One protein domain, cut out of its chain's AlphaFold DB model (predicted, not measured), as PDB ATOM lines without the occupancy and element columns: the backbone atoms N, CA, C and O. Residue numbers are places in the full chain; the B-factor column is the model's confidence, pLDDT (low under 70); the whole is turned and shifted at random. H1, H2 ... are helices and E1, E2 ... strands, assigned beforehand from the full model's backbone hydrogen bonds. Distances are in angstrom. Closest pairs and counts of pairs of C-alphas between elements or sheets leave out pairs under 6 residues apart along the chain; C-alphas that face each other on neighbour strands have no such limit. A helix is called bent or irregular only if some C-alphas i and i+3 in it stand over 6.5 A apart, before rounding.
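AT A GLANCE: This is residues 11 to 161 of the 388 residues of an uncharacterized protein of Pandoraea anapnoica (UniProt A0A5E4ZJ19). The core is a cluster of crossed helices round H4: H2 of the helical hairpin H1 and H2 packs on one side of it, H6 crosses it on another, and H5 lies across its last residues. A small hairpin of two strands, E1 and E2, joins this cluster, with E2 packed on H4 and H6, and E1 on H7. The 151 printed residues hold seven named helices followed by two named strands, H1 to H7, E1 and E2, with the strands in an antiparallel sheet; the class is mostly helix. The whole is compact, with a radius of gyration of the C-alphas of 14.8 A, and spans 46 by 35 by 27 A.

HOW THE PARTS SIT: After residues 11 to 23, H1, residues 24 to 37, forms a helical hairpin with H2, residues 44 to 55. They touch, through residues 50 to 54 of H2 alone, at a shallow tilt of 20 degrees, opposite ways; the closest C-alphas, of Arg 26 and Phe 54, are 6.3 A apart. H3, residues 58 to 63, touches no helix and meets H2 only through their link. H4, residues 70 to 84, touches H2 at 36 degrees, only just a steep tilt, with the C-alphas of Ala 55 and Leu 76 closest at 5.0 A. H5, residues 88 to 96, touches H4 through residues 81 to 84 of H4 alone, closest at the C-alphas of Val 84 and Gly 90, 4.9 A. H6, residues 100 to 112, touches H4 at a steep tilt of 65 degrees, with the C-alphas of Leu 78 and Asp 106 5.2 A apart. H7, residues 116 to 123, touches no helix; its closest C-alpha to E1, residues 134 to 137, is Met 122, 5.4 A from Phe 136. E1 and E2, residues 144 to 146, form an antiparallel hairpin, with N 136 and O 145 at 2.8 A, within hydrogen-bond range. The C-alphas of His 83 in H4 and Arg 144 in E2 are 4.8 A apart. Every O i to N i+4 pair is within hydrogen-bond range in H2, H3, H4, H5 and H7; H1 has 9 of 10 and H6 7 of 9.

IN THESE COORDINATES: H1 begins at C-alpha 24 (213.992, 175.987, 129.029) and is 20.4 A long. H2 measures 16.8 A, H3 9.0 A, H4 21.1 A, H5 12.7 A, H6 19.1 A and H7 10.4 A. H6 is only just irregular: C-alphas 101 and 104 are 6.7 A apart. E1 measures 10.2 A, and E2, 6.8 A, ends at C-alpha 146 (202.253, 175.755, 109.460).

THE WHOLE: The two C-alphas farthest apart, of Val 63 and Met 161, are 46.1 A apart. The printed part has no cut and no long link between named elements. Residues 147 to 161 form a stretch with no named element. Mean pLDDT of the printed part is 87.6, and residues 57 to 69 are under 70.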
ATOM      1  N   ASN A  11     206.461 183.121 127.196       87.81
ATOM      2  CA  ASN A  11     207.046 182.675 125.927       87.81
ATOM      3  C   ASN A  11     206.134 181.707 125.158       87.81
ATOM      4  O   ASN A  11     206.443 181.374 124.025       87.81
ATOM      5  N   PHE A  12     205.029 181.235 125.743       92.00
ATOM      6  CA  PHE A  12     204.071 180.334 125.094       92.00
ATOM      7  C   PHE A  12     202.642 180.632 125.572       92.00
ATOM      8  O   PHE A  12     202.075 179.882 126.376       92.00
ATOM      9  N   PRO A  13     202.061 181.753 125.107       90.56
ATOM     10  CA  PRO A  13     200.831 182.338 125.636       90.56
ATOM     11  C   PRO A  13     199.554 181.618 125.182       90.56
ATOM     12  O   PRO A  13     198.549 182.250 124.873       90.56
ATOM     13  N   VAL A  14     199.573 180.284 125.174       90.19
ATOM     14  CA  VAL A  14     198.407 179.450 124.879       90.19
ATOM     15  C   VAL A  14     197.522 179.354 126.135       90.19
ATOM     16  O   VAL A  14     198.007 178.959 127.203       90.19
ATOM     17  N   PRO A  15     196.228 179.708 126.058       86.94
ATOM     18  CA  PRO A  15     195.272 179.538 127.146       86.94
ATOM     19  C   PRO A  15     195.280 178.114 127.702       86.94
ATOM     20  O   PRO A  15     195.435 177.146 126.965       86.94
ATOM     21  N   LYS A  16     195.088 177.983 129.020       86.62
ATOM     22  CA  LYS A  16     195.107 176.702 129.756       86.62
ATOM     23  C   LYS A  16     196.471 175.993 129.794       86.62
ATOM     24  O   LYS A  16     196.594 174.991 130.495       86.62
ATOM     25  N   TYR A  17     197.509 176.519 129.137       88.00
ATOM     26  CA  TYR A  17     198.872 176.031 129.328       88.00
ATOM     27  C   TYR A  17     199.497 176.616 130.616       88.00
ATOM     28  O   TYR A  17     199.448 177.835 130.819       88.00
ATOM     29  N   PRO A  18     200.108 175.796 131.499       84.81
ATOM     30  CA  PRO A  18     200.648 176.262 132.777       84.81
ATOM     31  C   PRO A  18     201.651 177.398 132.619       84.81
ATOM     32  O   PRO A  18     202.599 177.290 131.837       84.81
ATOM     33  N   SER A  19     201.473 178.476 133.390       85.31
ATOM     34  CA  SER A  19     202.309 179.694 133.369       85.31
ATOM     35  C   SER A  19     202.495 180.347 131.992       85.31
ATOM     36  O   SER A  19     203.315 181.253 131.863       85.31
ATOM     37  N   GLN A  20     201.770 179.886 130.962       88.75
ATOM     38  CA  GLN A  20     201.891 180.387 129.591       88.75
ATOM     39  C   GLN A  20     203.352 180.449 129.094       88.75
ATOM     40  O   GLN A  20     203.744 181.350 128.354       88.75
ATOM     41  N   SER A  21     204.184 179.506 129.547       90.62
ATOM     42  CA  SER A  21     205.625 179.493 129.276       90.62
ATOM     43  C   SER A  21     206.148 178.068 129.148       90.62
ATOM     44  O   SER A  21     206.031 177.251 130.065       90.62
ATOM     45  N   LEU A  22     206.766 177.753 128.012       89.31
ATOM     46  CA  LEU A  22     207.579 176.557 127.866       89.31
ATOM     47  C   LEU A  22     208.800 176.659 128.786       89.31
ATOM     48  O   LEU A  22     209.460 177.692 128.884       89.31
ATOM     49  N   SER A  23     209.114 175.545 129.442       89.56
ATOM     50  CA  SER A  23     210.355 175.380 130.203       89.56
ATOM     51  C   SER A  23     211.572 175.452 129.278       89.56
ATOM     52  O   SER A  23     211.499 174.891 128.183       89.56
ATOM     53  N   GLU A  24     212.709 175.957 129.761       89.25
ATOM     54  CA  GLU A  24     213.992 175.987 129.029       89.25
ATOM     55  C   GLU A  24     214.323 174.642 128.372       89.25
ATOM     56  O   GLU A  24     214.542 174.573 127.171       89.25
ATOM     57  N   ARG A  25     214.170 173.530 129.103       88.62
ATOM     58  CA  ARG A  25     214.387 172.175 128.564       88.62
ATOM     59  C   ARG A  25     213.567 171.856 127.303       88.62
ATOM     60  O   ARG A  25     213.992 171.044 126.487       88.62
ATOM     61  N   ARG A  26     212.357 172.405 127.166       90.88
ATOM     62  CA  ARG A  26     211.521 172.217 125.964       90.88
ATOM     63  C   ARG A  26     211.989 173.111 124.826       90.88
ATOM     64  O   ARG A  26     212.015 172.645 123.694       90.88
ATOM     65  N   ILE A  27     212.390 174.337 125.142       92.25
ATOM     66  CA  ILE A  27     212.977 175.274 124.181       92.25
ATOM     67  C   ILE A  27     214.283 174.692 123.622       92.25
ATOM     68  O   ILE A  27     214.454 174.626 122.411       92.25
ATOM     69  N   ASP A  28     215.145 174.133 124.473       90.81
ATOM     70  CA  ASP A  28     216.375 173.449 124.052       90.81
ATOM     71  C   ASP A  28     216.091 172.247 123.147       90.81
ATOM     72  O   ASP A  28     216.826 171.989 122.194       90.81
ATOM     73  N   ARG A  29     215.010 171.502 123.420       91.44
ATOM     74  CA  ARG A  29     214.578 170.387 122.566       91.44
ATOM     75  C   ARG A  29     214.066 170.868 121.211       91.44
ATOM     76  O   ARG A  29     214.412 170.233 120.221       91.44
ATOM     77  N   LEU A  30     213.283 171.948 121.157       92.81
ATOM     78  CA  LEU A  30     212.821 172.555 119.899       92.81
ATOM     79  C   LEU A  30     214.000 173.042 119.060       92.81
ATOM     80  O   LEU A  30     214.137 172.654 117.902       92.81
ATOM     81  N   SER A  31     214.899 173.813 119.671       92.31
ATOM     82  CA  SER A  31     216.116 174.310 119.027       92.31
ATOM     83  C   SER A  31     217.016 173.164 118.561       92.31
ATOM     84  O   SER A  31     217.537 173.176 117.446       92.31
ATOM     85  N   GLY A  32     217.180 172.136 119.398       92.31
ATOM     86  CA  GLY A  32     217.931 170.932 119.063       92.31
ATOM     87  C   GLY A  32     217.329 170.179 117.881       92.31
ATOM     88  O   GLY A  32     218.081 169.771 117.001       92.31
ATOM     89  N   PHE A  33     216.001 170.035 117.849       92.44
ATOM     90  CA  PHE A  33     215.260 169.377 116.776       92.44
ATOM     91  C   PHE A  33     215.329 170.151 115.461       92.44
ATOM     92  O   PHE A  33     215.718 169.572 114.454       92.44
ATOM     93  N   THR A  34     215.066 171.459 115.486       92.62
ATOM     94  CA  THR A  34     215.169 172.337 114.306       92.62
ATOM     95  C   THR A  34     216.559 172.242 113.675       92.62
ATOM     96  O   THR A  34     216.692 171.982 112.484       92.62
ATOM     97  N   ARG A  35     217.613 172.306 114.499       91.44
ATOM     98  CA  ARG A  35     219.001 172.182 114.036       91.44
ATOM     99  C   ARG A  35     219.343 170.808 113.449       91.44
ATOM    100  O   ARG A  35     220.341 170.701 112.742       91.44
ATOM    101  N   MET A  36     218.593 169.747 113.771       89.06
ATOM    102  CA  MET A  36     218.787 168.460 113.094       89.06
ATOM    103  C   MET A  36     218.399 168.583 111.622       89.06
ATOM    104  O   MET A  36     219.218 168.219 110.788       89.06
ATOM    105  N   PHE A  37     217.239 169.179 111.321       85.69
ATOM    106  CA  PHE A  37     216.778 169.405 109.944       85.69
ATOM    107  C   PHE A  37     217.682 170.357 109.156       85.69
ATOM    108  O   PHE A  37     217.857 170.162 107.960       85.69
ATOM    109  N   ASP A  38     218.321 171.328 109.817       82.25
ATOM    110  CA  ASP A  38     219.292 172.215 109.157       82.25
ATOM    111  C   ASP A  38     220.572 171.482 108.700       82.25
ATOM    112  O   ASP A  38     221.355 172.022 107.918       82.25
ATOM    113  N   ARG A  39     220.846 170.282 109.236       82.81
ATOM    114  CA  ARG A  39     222.080 169.520 108.972       82.81
ATOM    115  C   ARG A  39     221.849 168.299 108.096       82.81
ATOM    116  O   ARG A  39     222.682 168.028 107.238       82.81
ATOM    117  N   ASP A  40     220.797 167.536 108.383       84.12
ATOM    118  CA  ASP A  40     220.491 166.274 107.712       84.12
ATOM    119  C   ASP A  40     219.018 165.880 107.921       84.12
ATOM    120  O   ASP A  40     218.329 166.420 108.789       84.12
ATOM    121  N   VAL A  41     218.533 164.895 107.168       87.62
ATOM    122  CA  VAL A  41     217.187 164.339 107.335       87.62
ATOM    123  C   VAL A  41     217.158 163.421 108.568       87.62
ATOM    124  O   VAL A  41     217.797 162.364 108.565       87.62
ATOM    125  N   PRO A  42     216.424 163.766 109.644       89.12
ATOM    126  CA  PRO A  42     216.378 162.926 110.833       89.12
ATOM    127  C   PRO A  42     215.600 161.633 110.574       89.12
ATOM    128  O   PRO A  42     214.637 161.598 109.813       89.12
ATOM    129  N   SER A  43     215.987 160.558 111.266       93.06
ATOM    130  CA  SER A  43     215.276 159.282 111.174       93.06
ATOM    131  C   SER A  43     213.878 159.359 111.795       93.06
ATOM    132  O   SER A  43     213.659 160.083 112.769       93.06
ATOM    133  N   ASP A  44     212.956 158.515 111.324       93.31
ATOM    134  CA  ASP A  44     211.608 158.381 111.897       93.31
ATOM    135  C   ASP A  44     211.643 158.159 113.424       93.31
ATOM    136  O   ASP A  44     210.812 158.691 114.156       93.31
ATOM    137  N   SER A  45     212.639 157.420 113.932       93.12
ATOM    138  CA  SER A  45     212.827 157.213 115.378       93.12
ATOM    139  C   SER A  45     213.220 158.485 116.134       93.12
ATOM    140  O   SER A  45     212.814 158.667 117.281       93.12
ATOM    141  N   ALA A  46     213.985 159.384 115.507       93.75
ATOM    142  CA  ALA A  46     214.366 160.659 116.100       93.75
ATOM    143  C   ALA A  46     213.177 161.630 116.142       93.75
ATOM    144  O   ALA A  46     212.998 162.325 117.145       93.75
ATOM    145  N   ILE A  47     212.338 161.635 115.099       95.25
ATOM    146  CA  ILE A  47     211.098 162.425 115.053       95.25
ATOM    147  C   ILE A  47     210.103 161.928 116.109       95.25
ATOM    148  O   ILE A  47     209.597 162.724 116.903       95.25
ATOM    149  N   ASP A  48     209.894 160.614 116.199       93.25
ATOM    150  CA  ASP A  48     209.021 160.002 117.209       93.25
ATOM    151  C   ASP A  48     209.513 160.289 118.640       93.25
ATOM    152  O   ASP A  48     208.750 160.719 119.511       93.25
ATOM    153  N   ALA A  49     210.824 160.158 118.874       91.50
ATOM    154  CA  ALA A  49     211.439 160.502 120.150       91.50
ATOM    155  C   ALA A  49     211.279 161.990 120.489       91.50
ATOM    156  O   ALA A  49     211.048 162.324 121.652       91.50
ATOM    157  N   PHE A  50     211.392 162.897 119.514       93.38
ATOM    158  CA  PHE A  50     211.122 164.317 119.734       93.38
ATOM    159  C   PHE A  50     209.669 164.540 120.164       93.38
ATOM    160  O   PHE A  50     209.446 165.110 121.235       93.38
ATOM    161  N   MET A  51     208.699 164.051 119.386       92.56
ATOM    162  CA  MET A  51     207.274 164.239 119.669       92.56
ATOM    163  C   MET A  51     206.896 163.690 121.046       92.56
ATOM    164  O   MET A  51     206.257 164.379 121.846       92.56
ATOM    165  N   SER A  52     207.360 162.478 121.364       88.31
ATOM    166  CA  SER A  52     207.143 161.856 122.667       88.31
ATOM    167  C   SER A  52     207.772 162.681 123.792       88.31
ATOM    168  O   SER A  52     207.101 163.044 124.762       88.31
ATOM    169  N   HIS A  53     209.044 163.057 123.677       87.94
ATOM    170  CA  HIS A  53     209.720 163.777 124.751       87.94
ATOM    171  C   HIS A  53     209.272 165.231 124.929       87.94
ATOM    172  O   HIS A  53     209.442 165.781 126.018       87.94
ATOM    173  N   PHE A  54     208.765 165.878 123.882       88.12
ATOM    174  CA  PHE A  54     208.238 167.236 123.976       88.12
ATOM    175  C   PHE A  54     206.906 167.256 124.744       88.12
ATOM    176  O   PHE A  54     206.691 168.116 125.611       88.12
ATOM    177  N   ALA A  55     206.059 166.252 124.496       82.88
ATOM    178  CA  ALA A  55     204.759 166.092 125.137       82.88
ATOM    179  C   ALA A  55     204.830 165.661 126.617       82.88
ATOM    180  O   ALA A  55     203.958 166.039 127.399       82.88
ATOM    181  N   HIS A  56     205.865 164.924 127.037       75.88
ATOM    182  CA  HIS A  56     205.963 164.345 128.389       75.88
ATOM    183  C   HIS A  56     207.056 165.023 129.246       75.88
ATOM    184  O   HIS A  56     208.208 165.119 128.814       75.88
ATOM    185  N   MET A  57     206.766 165.458 130.490       59.38
ATOM    186  CA  MET A  57     207.831 165.938 131.393       59.38
ATOM    187  C   MET A  57     208.569 164.768 132.047       59.38
ATOM    188  O   MET A  57     208.292 164.346 133.163       59.38
ATOM    189  N   GLY A  58     209.598 164.280 131.358       56.03
ATOM    190  CA  GLY A  58     210.566 163.344 131.931       56.03
ATOM    191  C   GLY A  58     210.010 161.950 132.252       56.03
ATOM    192  O   GLY A  58     208.862 161.617 131.977       56.03
ATOM    193  N   LEU A  59     210.878 161.109 132.821       54.25
ATOM    194  CA  LEU A  59     210.608 159.683 133.049       54.25
ATOM    195  C   LEU A  59     209.411 159.433 133.984       54.25
ATOM    196  O   LEU A  59     208.727 158.429 133.826       54.25
ATOM    197  N   ARG A  60     209.123 160.343 134.927       52.16
ATOM    198  CA  ARG A  60     207.975 160.206 135.841       52.16
ATOM    199  C   ARG A  60     206.628 160.369 135.132       52.16
ATOM    200  O   ARG A  60     205.757 159.542 135.367       52.16
ATOM    201  N   ASP A  61     206.473 161.342 134.234       52.69
ATOM    202  CA  ASP A  61     205.229 161.523 133.462       52.69
ATOM    203  C   ASP A  61     205.013 160.410 132.432       52.69
ATOM    204  O   ASP A  61     203.877 160.046 132.136       52.69
ATOM    205  N   MET A  62     206.101 159.850 131.897       54.94
ATOM    206  CA  MET A  62     206.046 158.705 130.983       54.94
ATOM    207  C   MET A  62     205.560 157.424 131.682       54.94
ATOM    208  O   MET A  62     204.913 156.597 131.050       54.94
ATOM    209  N   VAL A  63     205.853 157.270 132.981       53.62
ATOM    210  CA  VAL A  63     205.524 156.071 133.775       53.62
ATOM    211  C   VAL A  63     204.210 156.220 134.565       53.62
ATOM    212  O   VAL A  63     203.527 155.228 134.792       53.62
ATOM    213  N   LEU A  64     203.817 157.439 134.962       47.97
ATOM    214  CA  LEU A  64     202.642 157.717 135.816       47.97
ATOM    215  C   LEU A  64     201.459 158.368 135.065       47.97
ATOM    216  O   LEU A  64     200.586 158.963 135.694       47.97
ATOM    217  N   GLY A  65     201.446 158.289 133.731       44.16
ATOM    218  CA  GLY A  65     200.757 159.189 132.791       44.16
ATOM    219  C   GLY A  65     199.225 159.367 132.819       44.16
ATOM    220  O   GLY A  65     198.682 159.729 131.777       44.16
ATOM    221  N   CYS A  66     198.513 159.177 133.937       44.62
ATOM    222  CA  CYS A  66     197.042 159.190 133.962       44.62
ATOM    223  C   CYS A  66     196.343 160.154 134.944       44.62
ATOM    224  O   CYS A  66     195.116 160.157 134.934       44.62
ATOM    225  N   LEU A  67     197.018 160.954 135.789       43.94
ATOM    226  CA  LEU A  67     196.312 161.531 136.957       43.94
ATOM    227  C   LEU A  67     196.092 163.053 137.062       43.94
ATOM    228  O   LEU A  67     195.283 163.417 137.911       43.94
ATOM    229  N   SER A  68     196.671 163.961 136.254       49.53
ATOM    230  CA  SER A  68     196.349 165.397 136.479       49.53
ATOM    231  C   SER A  68     196.603 166.449 135.385       49.53
ATOM    232  O   SER A  68     196.384 167.619 135.677       49.53
ATOM    233  N   ASP A  69     197.050 166.129 134.161       63.69
ATOM    234  CA  ASP A  69     197.513 167.190 133.227       63.69
ATOM    235  C   ASP A  69     197.118 166.962 131.749       63.69
ATOM    236  O   ASP A  69     197.893 167.196 130.816       63.69
ATOM    237  N   GLY A  70     195.896 166.460 131.528       75.81
ATOM    238  CA  GLY A  70     195.394 166.078 130.199       75.81
ATOM    239  C   GLY A  70     195.404 167.219 129.176       75.81
ATOM    240  O   GLY A  70     195.795 167.009 128.031       75.81
ATOM    241  N   GLU A  71     195.056 168.437 129.598       84.69
ATOM    242  CA  GLU A  71     194.977 169.593 128.698       84.69
ATOM    243  C   GLU A  71     196.360 170.099 128.272       84.69
ATOM    244  O   GLU A  71     196.605 170.325 127.088       84.69
ATOM    245  N   LYS A  72     197.315 170.195 129.201       86.69
ATOM    246  CA  LYS A  72     198.704 170.537 128.872       86.69
ATOM    247  C   LYS A  72     199.319 169.513 127.926       86.69
ATOM    248  O   LYS A  72     199.973 169.895 126.957       86.69
ATOM    249  N   LYS A  73     199.122 168.217 128.202       86.56
ATOM    250  CA  LYS A  73     199.606 167.142 127.326       86.56
ATOM    251  C   LYS A  73     199.013 167.287 125.929       86.56
ATOM    252  O   LYS A  73     199.762 167.225 124.961       86.56
ATOM    253  N   ARG A  74     197.700 167.532 125.833       89.81
ATOM    254  CA  ARG A  74     197.013 167.795 124.564       89.81
ATOM    255  C   ARG A  74     197.694 168.939 123.816       89.81
ATOM    256  O   ARG A  74     198.202 168.692 122.731       89.81
ATOM    257  N   ILE A  75     197.809 170.123 124.424       92.75
ATOM    258  CA  ILE A  75     198.434 171.316 123.818       92.75
ATOM    259  C   ILE A  75     199.854 171.023 123.304       92.75
ATOM    260  O   ILE A  75     200.204 171.420 122.196       92.75
ATOM    261  N   LEU A  76     200.674 170.300 124.073       92.81
ATOM    262  CA  LEU A  76     202.040 169.962 123.660       92.81
ATOM    263  C   LEU A  76     202.091 168.943 122.520       92.81
ATOM    264  O   LEU A  76     202.988 169.032 121.685       92.81
ATOM    265  N   CYS A  77     201.156 167.990 122.473       92.88
ATOM    266  CA  CYS A  77     201.030 167.075 121.341       92.88
ATOM    267  C   CYS A  77     200.661 167.829 120.059       92.88
ATOM    268  O   CYS A  77     201.283 167.571 119.029       92.88
ATOM    269  N   LEU A  78     199.711 168.776 120.133       94.31
ATOM    270  CA  LEU A  78     199.370 169.652 119.002       94.31
ATOM    271  C   LEU A  78     200.619 170.419 118.549       94.31
ATOM    272  O   LEU A  78     201.008 170.356 117.389       94.31
ATOM    273  N   ALA A  79     201.311 171.073 119.490       95.69
ATOM    274  CA  ALA A  79     202.485 171.891 119.194       95.69
ATOM    275  C   ALA A  79     203.622 171.075 118.564       95.69
ATOM    276  O   ALA A  79     204.239 171.523 117.600       95.69
ATOM    277  N   ALA A  80     203.877 169.859 119.061       95.69
ATOM    278  CA  ALA A  80     204.864 168.964 118.469       95.69
ATOM    279  C   ALA A  80     204.476 168.546 117.044       95.69
ATOM    280  O   ALA A  80     205.329 168.597 116.162       95.69
ATOM    281  N   ARG A  81     203.211 168.159 116.806       96.56
ATOM    282  CA  ARG A  81     202.727 167.792 115.463       96.56
ATOM    283  C   ARG A  81     202.835 168.960 114.491       96.56
ATOM    284  O   ARG A  81     203.395 168.772 113.417       96.56
ATOM    285  N   CYS A  82     202.389 170.151 114.886       96.81
ATOM    286  CA  CYS A  82     202.536 171.361 114.081       96.81
ATOM    287  C   CYS A  82     203.999 171.632 113.745       96.81
ATOM    288  O   CYS A  82     204.326 171.777 112.575       96.81
ATOM    289  N   HIS A  83     204.894 171.612 114.736       96.62
ATOM    290  CA  HIS A  83     206.312 171.883 114.508       96.62
ATOM    291  C   HIS A  83     206.956 170.877 113.551       96.62
ATOM    292  O   HIS A  83     207.641 171.277 112.616       96.62
ATOM    293  N   VAL A  84     206.693 169.578 113.732       96.00
ATOM    294  CA  VAL A  84     207.151 168.533 112.801       96.00
ATOM    295  C   VAL A  84     206.579 168.761 111.401       96.00
ATOM    296  O   VAL A  84     207.310 168.656 110.422       96.00
ATOM    297  N   GLY A  85     205.301 169.130 111.303       94.69
ATOM    298  CA  GLY A  85     204.610 169.396 110.043       94.69
ATOM    299  C   GLY A  85     205.100 170.625 109.272       94.69
ATOM    300  O   GLY A  85     204.606 170.843 108.170       94.69
ATOM    301  N   THR A  86     206.050 171.400 109.819       94.81
ATOM    302  CA  THR A  86     206.701 172.524 109.113       94.81
ATOM    303  C   THR A  86     207.933 172.133 108.298       94.81
ATOM    304  O   THR A  86     208.478 172.971 107.585       94.81
ATOM    305  N   PHE A  87     208.381 170.879 108.402       93.19
ATOM    306  CA  PHE A  87     209.537 170.353 107.675       93.19
ATOM    307  C   PHE A  87     209.091 169.289 106.671       93.19
ATOM    308  O   PHE A  87     208.255 168.450 107.016       93.19
ATOM    309  N   GLY A  88     209.691 169.251 105.478       90.38
ATOM    310  CA  GLY A  88     209.353 168.275 104.430       90.38
ATOM    311  C   GLY A  88     209.401 166.817 104.917       90.38
ATOM    312  O   GLY A  88     208.358 166.164 104.988       90.38
ATOM    313  N   PRO A  89     210.554 166.322 105.413       91.75
ATOM    314  CA  PRO A  89     210.642 164.958 105.945       91.75
ATOM    315  C   PRO A  89     209.754 164.712 107.176       91.75
ATOM    316  O   PRO A  89     209.369 163.575 107.464       91.75
ATOM    317  N   GLY A  90     209.415 165.773 107.916       94.19
ATOM    318  CA  GLY A  90     208.471 165.714 109.029       94.19
ATOM    319  C   GLY A  90     207.037 165.466 108.558       94.19
ATOM    320  O   GLY A  90     206.344 164.630 109.141       94.19
ATOM    321  N   ARG A  91     206.607 166.118 107.472       92.44
ATOM    322  CA  ARG A  91     205.315 165.859 106.816       92.44
ATOM    323  C   ARG A  91     205.236 164.421 106.316       92.44
ATOM    324  O   ARG A  91     204.268 163.738 106.638       92.44
ATOM    325  N   ASP A  92     206.284 163.926 105.658       91.75
ATOM    326  CA  ASP A  92     206.336 162.537 105.185       91.75
ATOM    327  C   ASP A  92     206.215 161.527 106.337       91.75
ATOM    328  O   ASP A  92     205.514 160.517 106.234       91.75
ATOM    329  N   PHE A  93     206.887 161.796 107.461       95.00
ATOM    330  CA  PHE A  93     206.754 160.994 108.677       95.00
ATOM    331  C   PHE A  93     205.316 161.013 109.209       95.00
ATOM    332  O   PHE A  93     204.755 159.958 109.520       95.00
ATOM    333  N   LEU A  94     204.705 162.197 109.314       95.06
ATOM    334  CA  LEU A  94     203.332 162.337 109.793       95.06
ATOM    335  C   LEU A  94     202.342 161.642 108.856       95.06
ATOM    336  O   LEU A  94     201.406 161.014 109.347       95.06
ATOM    337  N   GLU A  95     202.563 161.674 107.545       93.31
ATOM    338  CA  GLU A  95     201.745 160.962 106.561       93.31
ATOM    339  C   GLU A  95     201.856 159.442 106.745       93.31
ATOM    340  O   GLU A  95     200.844 158.763 106.935       93.31
ATOM    341  N   ARG A  96     203.081 158.899 106.851       94.44
ATOM    342  CA  ARG A  96     203.311 157.469 107.158       94.44
ATOM    343  C   ARG A  96     202.630 157.030 108.457       94.44
ATOM    344  O   ARG A  96     202.184 155.887 108.574       94.44
ATOM    345  N   ARG A  97     202.542 157.928 109.442       94.38
ATOM    346  CA  ARG A  97     201.869 157.699 110.731       94.38
ATOM    347  C   ARG A  97     200.370 158.003 110.714       94.38
ATOM    348  O   ARG A  97     199.721 157.778 111.734       94.38
ATOM    349  N   ARG A  98     199.814 158.467 109.588       93.50
ATOM    350  CA  ARG A  98     198.423 158.932 109.442       93.50
ATOM    351  C   ARG A  98     198.065 160.039 110.431       93.50
ATOM    352  O   ARG A  98     196.970 160.061 110.977       93.50
ATOM    353  N   LEU A  99     198.999 160.944 110.687       93.94
ATOM    354  CA  LEU A  99     198.840 162.090 111.581       93.94
ATOM    355  C   LEU A  99     198.837 163.427 110.835       93.94
ATOM    356  O   LEU A  99     198.456 164.424 111.440       93.94
ATOM    357  N   LEU A 100     199.232 163.464 109.555       92.19
ATOM    358  CA  LEU A 100     199.335 164.713 108.788       92.19
ATOM    359  C   LEU A 100     197.988 165.441 108.685       92.19
ATOM    360  O   LEU A 100     197.928 166.645 108.906       92.19
ATOM    361  N   HIS A 101     196.896 164.702 108.480       89.50
ATOM    362  CA  HIS A 101     195.539 165.255 108.414       89.50
ATOM    363  C   HIS A 101     195.072 165.975 109.699       89.50
ATOM    364  O   HIS A 101     194.085 166.702 109.664       89.50
ATOM    365  N   HIS A 102     195.754 165.790 110.838       92.56
ATOM    366  CA  HIS A 102     195.470 166.544 112.062       92.56
ATOM    367  C   HIS A 102     196.184 167.896 112.120       92.56
ATOM    368  O   HIS A 102     195.767 168.758 112.885       92.56
ATOM    369  N   VAL A 103     197.256 168.092 111.347       94.00
ATOM    370  CA  VAL A 103     198.139 169.261 111.475       94.00
ATOM    371  C   VAL A 103     197.403 170.569 111.189       94.00
ATOM    372  O   VAL A 103     197.640 171.545 111.890       94.00
ATOM    373  N   ASP A 104     196.494 170.589 110.212       92.62
ATOM    374  CA  ASP A 104     195.725 171.794 109.871       92.62
ATOM    375  C   ASP A 104     194.825 172.248 111.035       92.62
ATOM    376  O   ASP A 104     194.890 173.396 111.477       92.62
ATOM    377  N   GLN A 105     194.057 171.321 111.619       92.75
ATOM    378  CA  GLN A 105     193.215 171.631 112.776       92.75
ATOM    379  C   GLN A 105     194.049 171.944 114.025       92.75
ATOM    380  O   GLN A 105     193.722 172.870 114.760       92.75
ATOM    381  N   ASP A 106     195.144 171.217 114.261       94.69
ATOM    382  CA  ASP A 106     196.059 171.494 115.371       94.69
ATOM    383  C   ASP A 106     196.658 172.908 115.267       94.69
ATOM    384  O   ASP A 106     196.806 173.603 116.277       94.69
ATOM    385  N   ALA A 107     197.007 173.341 114.050       94.56
ATOM    386  CA  ALA A 107     197.521 174.675 113.776       94.56
ATOM    387  C   ALA A 107     196.457 175.742 114.044       94.56
ATOM    388  O   ALA A 107     196.754 176.733 114.714       94.56
ATOM    389  N   ALA A 108     195.221 175.511 113.591       93.44
ATOM    390  CA  ALA A 108     194.091 176.395 113.852       93.44
ATOM    391  C   ALA A 108     193.772 176.515 115.350       93.44
ATOM    392  O   ALA A 108     193.646 177.628 115.858       93.44
ATOM    393  N   ASP A 109     193.729 175.393 116.074       92.06
ATOM    394  CA  ASP A 109     193.484 175.353 117.518       92.06
ATOM    395  C   ASP A 109     194.552 176.136 118.297       92.06
ATOM    396  O   ASP A 109     194.239 176.892 119.219       92.06
ATOM    397  N   LEU A 110     195.829 175.949 117.944       93.38
ATOM    398  CA  LEU A 110     196.935 176.623 118.621       93.38
ATOM    399  C   LEU A 110     196.979 178.110 118.297       93.38
ATOM    400  O   LEU A 110     197.086 178.913 119.219       93.38
ATOM    401  N   PHE A 111     196.921 178.470 117.014       94.06
ATOM    402  CA  PHE A 111     197.044 179.854 116.565       94.06
ATOM    403  C   PHE A 111     195.811 180.679 116.951       94.06
ATOM    404  O   PHE A 111     195.949 181.795 117.453       94.06
ATOM    405  N   GLY A 112     194.613 180.111 116.805       91.12
ATOM    406  CA  GLY A 112     193.348 180.753 117.162       91.12
ATOM    407  C   GLY A 112     193.223 181.077 118.651       91.12
ATOM    408  O   GLY A 112     192.545 182.035 119.019       91.12
ATOM    409  N   ALA A 113     193.921 180.334 119.513       91.06
ATOM    410  CA  ALA A 113     193.926 180.573 120.950       91.06
ATOM    411  C   ALA A 113     194.890 181.697 121.392       91.06
ATOM    412  O   ALA A 113     194.903 182.057 122.571       91.06
ATOM    413  N   LEU A 114     195.716 182.245 120.492       92.50
ATOM    414  CA  LEU A 114     196.742 183.227 120.847       92.50
ATOM    415  C   LEU A 114     196.184 184.649 121.016       92.50
ATOM    416  O   LEU A 114     195.288 185.068 120.277       92.50
ATOM    417  N   PRO A 115     196.769 185.451 121.929       91.69
ATOM    418  CA  PRO A 115     196.506 186.885 121.991       91.69
ATOM    419  C   PRO A 115     196.821 187.585 120.663       91.69
ATOM    420  O   PRO A 115     197.779 187.224 119.978       91.69
ATOM    421  N   ALA A 116     196.067 188.641 120.339       90.94
ATOM    422  CA  ALA A 116     196.212 189.385 119.083       90.94
ATOM    423  C   ALA A 116     197.647 189.873 118.820       90.94
ATOM    424  O   ALA A 116     198.153 189.677 117.723       90.94
ATOM    425  N   SER A 117     198.334 190.399 119.840       91.31
ATOM    426  CA  SER A 117     199.719 190.880 119.716       91.31
ATOM    427  C   SER A 117     200.722 189.781 119.355       91.31
ATOM    428  O   SER A 117     201.731 190.040 118.706       91.31
ATOM    429  N   ILE A 118     200.459 188.540 119.771       92.50
ATOM    430  CA  ILE A 118     201.318 187.395 119.459       92.50
ATOM    431  C   ILE A 118     201.048 186.923 118.035       92.50
ATOM    432  O   ILE A 118     201.997 186.652 117.305       92.50
ATOM    433  N   LYS A 119     199.773 186.877 117.623       92.94
ATOM    434  CA  LYS A 119     199.398 186.576 116.235       92.94
ATOM    435  C   LYS A 119     200.017 187.579 115.268       92.94
ATOM    436  O   LYS A 119     200.618 187.166 114.288       92.94
ATOM    437  N   GLU A 120     199.934 188.868 115.584       91.50
ATOM    438  CA  GLU A 120     200.554 189.946 114.811       91.50
ATOM    439  C   GLU A 120     202.068 189.736 114.675       91.50
ATOM    440  O   GLU A 120     202.575 189.667 113.561       91.50
ATOM    441  N   ALA A 121     202.786 189.501 115.780       90.81
ATOM    442  CA  ALA A 121     204.223 189.220 115.733       90.81
ATOM    443  C   ALA A 121     204.572 187.969 114.901       90.81
ATOM    444  O   ALA A 121     205.585 187.947 114.199       90.81
ATOM    445  N   MET A 122     203.743 186.923 114.973       93.25
ATOM    446  CA  MET A 122     203.908 185.696 114.188       93.25
ATOM    447  C   MET A 122     203.632 185.915 112.696       93.25
ATOM    448  O   MET A 122     204.338 185.344 111.871       93.25
ATOM    449  N   ILE A 123     202.645 186.744 112.347       92.81
ATOM    450  CA  ILE A 123     202.333 187.125 110.962       92.81
ATOM    451  C   ILE A 123     203.490 187.939 110.379       92.81
ATOM    452  O   ILE A 123     204.009 187.563 109.335       92.81
ATOM    453  N   THR A 124     203.968 188.963 111.092       88.81
ATOM    454  CA  THR A 124     205.080 189.852 110.684       88.81
ATOM    455  C   THR A 124     206.446 189.154 110.603       88.81
ATOM    456  O   THR A 124     207.425 189.724 110.130       88.81
ATOM    457  N   SER A 125     206.553 187.922 111.095       89.00
ATOM    458  CA  SER A 125     207.769 187.103 110.991       89.00
ATOM    459  C   SER A 125     207.536 185.795 110.235       89.00
ATOM    460  O   SER A 125     208.376 184.893 110.283       89.00
ATOM    461  N   ALA A 126     206.395 185.682 109.549       93.81
ATOM    462  CA  ALA A 126     206.073 184.520 108.743       93.81
ATOM    463  C   ALA A 126     207.087 184.353 107.608       93.81
ATOM    464  O   ALA A 126     207.589 185.319 107.037       93.81
ATOM    465  N   LEU A 127     207.379 183.100 107.280       92.44
ATOM    466  CA  LEU A 127     208.381 182.735 106.286       92.44
ATOM    467  C   LEU A 127     207.884 181.593 105.408       92.44
ATOM    468  O   LEU A 127     207.013 180.822 105.813       92.44
ATOM    469  N   ILE A 128     208.457 181.472 104.214       93.31
ATOM    470  CA  ILE A 128     208.202 180.343 103.320       93.31
ATOM    471  C   ILE A 128     209.177 179.222 103.677       93.31
ATOM    472  O   ILE A 128     210.389 179.366 103.525       93.31
ATOM    473  N   GLY A 129     208.638 178.123 104.193       90.38
ATOM    474  CA  GLY A 129     209.364 176.903 104.521       90.38
ATOM    475  C   GLY A 129     209.450 175.924 103.351       90.38
ATOM    476  O   GLY A 129     209.251 176.270 102.180       90.38
ATOM    477  N   ASP A 130     209.742 174.669 103.690       86.69
ATOM    478  CA  ASP A 130     209.850 173.572 102.730       86.69
ATOM    479  C   ASP A 130     208.568 173.423 101.901       86.69
ATOM    480  O   ASP A 130     207.458 173.689 102.368       86.69
ATOM    481  N   HIS A 131     208.730 173.007 100.643       86.50
ATOM    482  CA  HIS A 131     207.630 172.794  99.694       86.50
ATOM    483  C   HIS A 131     206.692 174.002  99.504       86.50
ATOM    484  O   HIS A 131     205.580 173.849  99.005       86.50
ATOM    485  N   GLY A 132     207.136 175.209  99.868       90.50
ATOM    486  CA  GLY A 132     206.384 176.448  99.677       90.50
ATOM    487  C   GLY A 132     205.325 176.701 100.744       90.50
ATOM    488  O   GLY A 132     204.480 177.573 100.561       90.50
ATOM    489  N   GLN A 133     205.359 175.968 101.855       93.38
ATOM    490  CA  GLN A 133     204.451 176.177 102.973       93.38
ATOM    491  C   GLN A 133     204.752 177.495 103.698       93.38
ATOM    492  O   GLN A 133     205.908 177.825 103.944       93.38
ATOM    493  N   ILE A 134     203.718 178.223 104.114       95.81
ATOM    494  CA  ILE A 134     203.882 179.395 104.982       95.81
ATOM    495  C   ILE A 134     203.982 178.924 106.436       95.81
ATOM    496  O   ILE A 134     203.161 178.130 106.898       95.81
ATOM    497  N   VAL A 135     204.985 179.408 107.162       96.00
ATOM    498  CA  VAL A 135     205.295 178.986 108.530       96.00
ATOM    499  C   VAL A 135     205.290 180.185 109.471       96.00
ATOM    500  O   VAL A 135     206.010 181.160 109.262       96.00
ATOM    501  N   PHE A 136     204.528 180.074 110.555       95.75
ATOM    502  CA  PHE A 136     204.529 181.008 111.674       95.75
ATOM    503  C   PHE A 136     205.471 180.529 112.777       95.75
ATOM    504  O   PHE A 136     205.416 179.365 113.176       95.75
ATOM    505  N   THR A 137     206.296 181.422 113.326       95.06
ATOM    506  CA  THR A 137     207.219 181.086 114.421       95.06
ATOM    507  C   THR A 137     206.857 181.850 115.686       95.06
ATOM    508  O   THR A 137     206.778 183.072 115.675       95.06
ATOM    509  N   PHE A 138     206.673 181.140 116.799       93.88
ATOM    510  CA  PHE A 138     206.412 181.769 118.089       93.88
ATOM    511  C   PHE A 138     207.578 182.665 118.522       93.88
ATOM    512  O   PHE A 138     208.731 182.205 118.558       93.88
ATOM    513  N   PRO A 139     207.287 183.897 118.969       89.38
ATOM    514  CA  PRO A 139     208.311 184.777 119.498       89.38
ATOM    515  C   PRO A 139     208.901 184.192 120.791       89.38
ATOM    516  O   PRO A 139     208.187 183.799 121.712       89.38
ATOM    517  N   GLY A 140     210.231 184.129 120.855       85.94
ATOM    518  CA  GLY A 140     210.980 183.779 122.067       85.94
ATOM    519  C   GLY A 140     211.161 182.287 122.363       85.94
ATOM    520  O   GLY A 140     211.911 181.966 123.282       85.94
ATOM    521  N   ASN A 141     210.537 181.369 121.614       90.00
ATOM    522  CA  ASN A 141     210.701 179.925 121.856       90.00
ATOM    523  C   ASN A 141     211.050 179.083 120.609       90.00
ATOM    524  O   ASN A 141     211.470 177.938 120.764       90.00
ATOM    525  N   GLY A 142     210.893 179.627 119.394       90.69
ATOM    526  CA  GLY A 142     211.254 178.946 118.143       90.69
ATOM    527  C   GLY A 142     210.309 177.820 117.698       90.69
ATOM    528  O   GLY A 142     210.593 177.142 116.712       90.69
ATOM    529  N   LEU A 143     209.186 177.606 118.389       95.12
ATOM    530  CA  LEU A 143     208.117 176.709 117.960       95.12
ATOM    531  C   LEU A 143     207.531 177.223 116.646       95.12
ATOM    532  O   LEU A 143     207.234 178.407 116.510       95.12
ATOM    533  N   ARG A 144     207.325 176.310 115.703       96.19
ATOM    534  CA  ARG A 144     206.811 176.616 114.367       96.19
ATOM    535  C   ARG A 144     205.428 176.004 114.188       96.19
ATOM    536  O   ARG A 144     205.190 174.897 114.669       96.19
ATOM    537  N   ILE A 145     204.538 176.720 113.517       95.75
ATOM    538  CA  ILE A 145     203.204 176.262 113.134       95.75
ATOM    539  C   ILE A 145     203.027 176.519 111.637       95.75
ATOM    540  O   ILE A 145     203.295 177.634 111.191       95.75
ATOM    541  N   PRO A 146     202.569 175.532 110.858       95.75
ATOM    542  CA  PRO A 146     202.253 175.755 109.460       95.75
ATOM    543  C   PRO A 146     200.931 176.510 109.306       95.75
ATOM    544  O   PRO A 146     199.970 176.243 110.027       95.75
ATOM    545  N   LEU A 147     200.848 177.401 108.322       95.38
ATOM    546  CA  LEU A 147     199.563 177.896 107.845       95.38
ATOM    547  C   LEU A 147     198.893 176.789 107.028       95.38
ATOM    548  O   LEU A 147     199.390 176.397 105.973       95.38
ATOM    549  N   GLY A 148     197.769 176.291 107.530       92.94
ATOM    550  CA  GLY A 148     196.880 175.398 106.799       92.94
ATOM    551  C   GLY A 148     195.575 176.090 106.396       92.94
ATOM    552  O   GLY A 148     195.337 177.262 106.710       92.94
ATOM    553  N   ARG A 149     194.724 175.367 105.666       92.31
ATOM    554  CA  ARG A 149     193.485 175.902 105.083       92.31
ATOM    555  C   ARG A 149     192.439 176.253 106.135       92.31
ATOM    556  O   ARG A 149     191.681 177.199 105.935       92.31
ATOM    557  N   THR A 150     192.413 175.556 107.272       92.44
ATOM    558  CA  THR A 150     191.456 175.833 108.356       92.44
ATOM    559  C   THR A 150     191.624 177.258 108.897       92.44
ATOM    560  O   THR A 150     190.633 177.948 109.150       92.44
ATOM    561  N   LEU A 151     192.863 177.760 108.969       92.31
ATOM    562  CA  LEU A 151     193.159 179.147 109.353       92.31
ATOM    563  C   LEU A 151     192.709 180.187 108.315       92.31
ATOM    564  O   LEU A 151     192.543 181.353 108.661       92.31
ATOM    565  N   LEU A 152     192.473 179.780 107.067       92.31
ATOM    566  CA  LEU A 152     191.933 180.625 105.996       92.31
ATOM    567  C   LEU A 152     190.408 180.502 105.857       92.31
ATOM    568  O   LEU A 152     189.820 181.111 104.961       92.31
ATOM    569  N   GLY A 153     189.754 179.742 106.740       87.94
ATOM    570  CA  GLY A 153     188.305 179.566 106.776       87.94
ATOM    571  C   GLY A 153     187.549 180.742 107.405       87.94
ATOM    572  O   GLY A 153     188.035 181.869 107.513       87.94
ATOM    573  N   THR A 154     186.306 180.501 107.817       82.88
ATOM    574  CA  THR A 154     185.443 181.499 108.487       82.88
ATOM    575  C   THR A 154     185.170 181.161 109.955       82.88
ATOM    576  O   THR A 154     184.308 181.776 110.577       82.88
ATOM    577  N   GLY A 155     185.847 180.140 110.486       81.06
ATOM    578  CA  GLY A 155     185.672 179.667 111.856       81.06
ATOM    579  C   GLY A 155     186.327 180.568 112.903       81.06
ATOM    580  O   GLY A 155     187.052 181.513 112.589       81.06
ATOM    581  N   GLU A 156     186.082 180.246 114.171       79.06
ATOM    582  CA  GLU A 156     186.781 180.871 115.295       79.06
ATOM    583  C   GLU A 156     188.294 180.633 115.174       79.06
ATOM    584  O   GLU A 156     188.736 179.524 114.882       79.06
ATOM    585  N   GLY A 157     189.091 181.688 115.361       77.94
ATOM    586  CA  GLY A 157     190.549 181.620 115.236       77.94
ATOM    587  C   GLY A 157     191.096 181.738 113.808       77.94
ATOM    588  O   GLY A 157     192.314 181.821 113.653       77.94
ATOM    589  N   ALA A 158     190.235 181.800 112.785       89.62
ATOM    590  CA  ALA A 158     190.659 182.062 111.414       89.62
ATOM    591  C   ALA A 158     191.244 183.476 111.251       89.62
ATOM    592  O   ALA A 158     190.877 184.413 111.967       89.62
ATOM    593  N   LEU A 159     192.129 183.631 110.265       92.19
ATOM    594  CA  LEU A 159     192.729 184.911 109.917       92.19
ATOM    595  C   LEU A 159     191.669 185.877 109.385       92.19
ATOM    596  O   LEU A 159     190.884 185.569 108.479       92.19
ATOM    597  N   THR A 160     191.672 187.085 109.927       91.31
ATOM    598  CA  THR A 160     190.897 188.207 109.403       91.31
ATOM    599  C   THR A 160     191.435 188.648 108.041       91.31
ATOM    600  O   THR A 160     192.583 188.389 107.685       91.31
ATOM    601  N   MET A 161     190.621 189.379 107.278       89.00
ATOM    602  CA  MET A 161     191.039 189.948 105.987       89.00
ATOM    603  C   MET A 161     192.244 190.884 106.127       89.00
ATOM    604  O   MET A 161     193.108 190.928 105.258       89.00
TER     605      MET A 161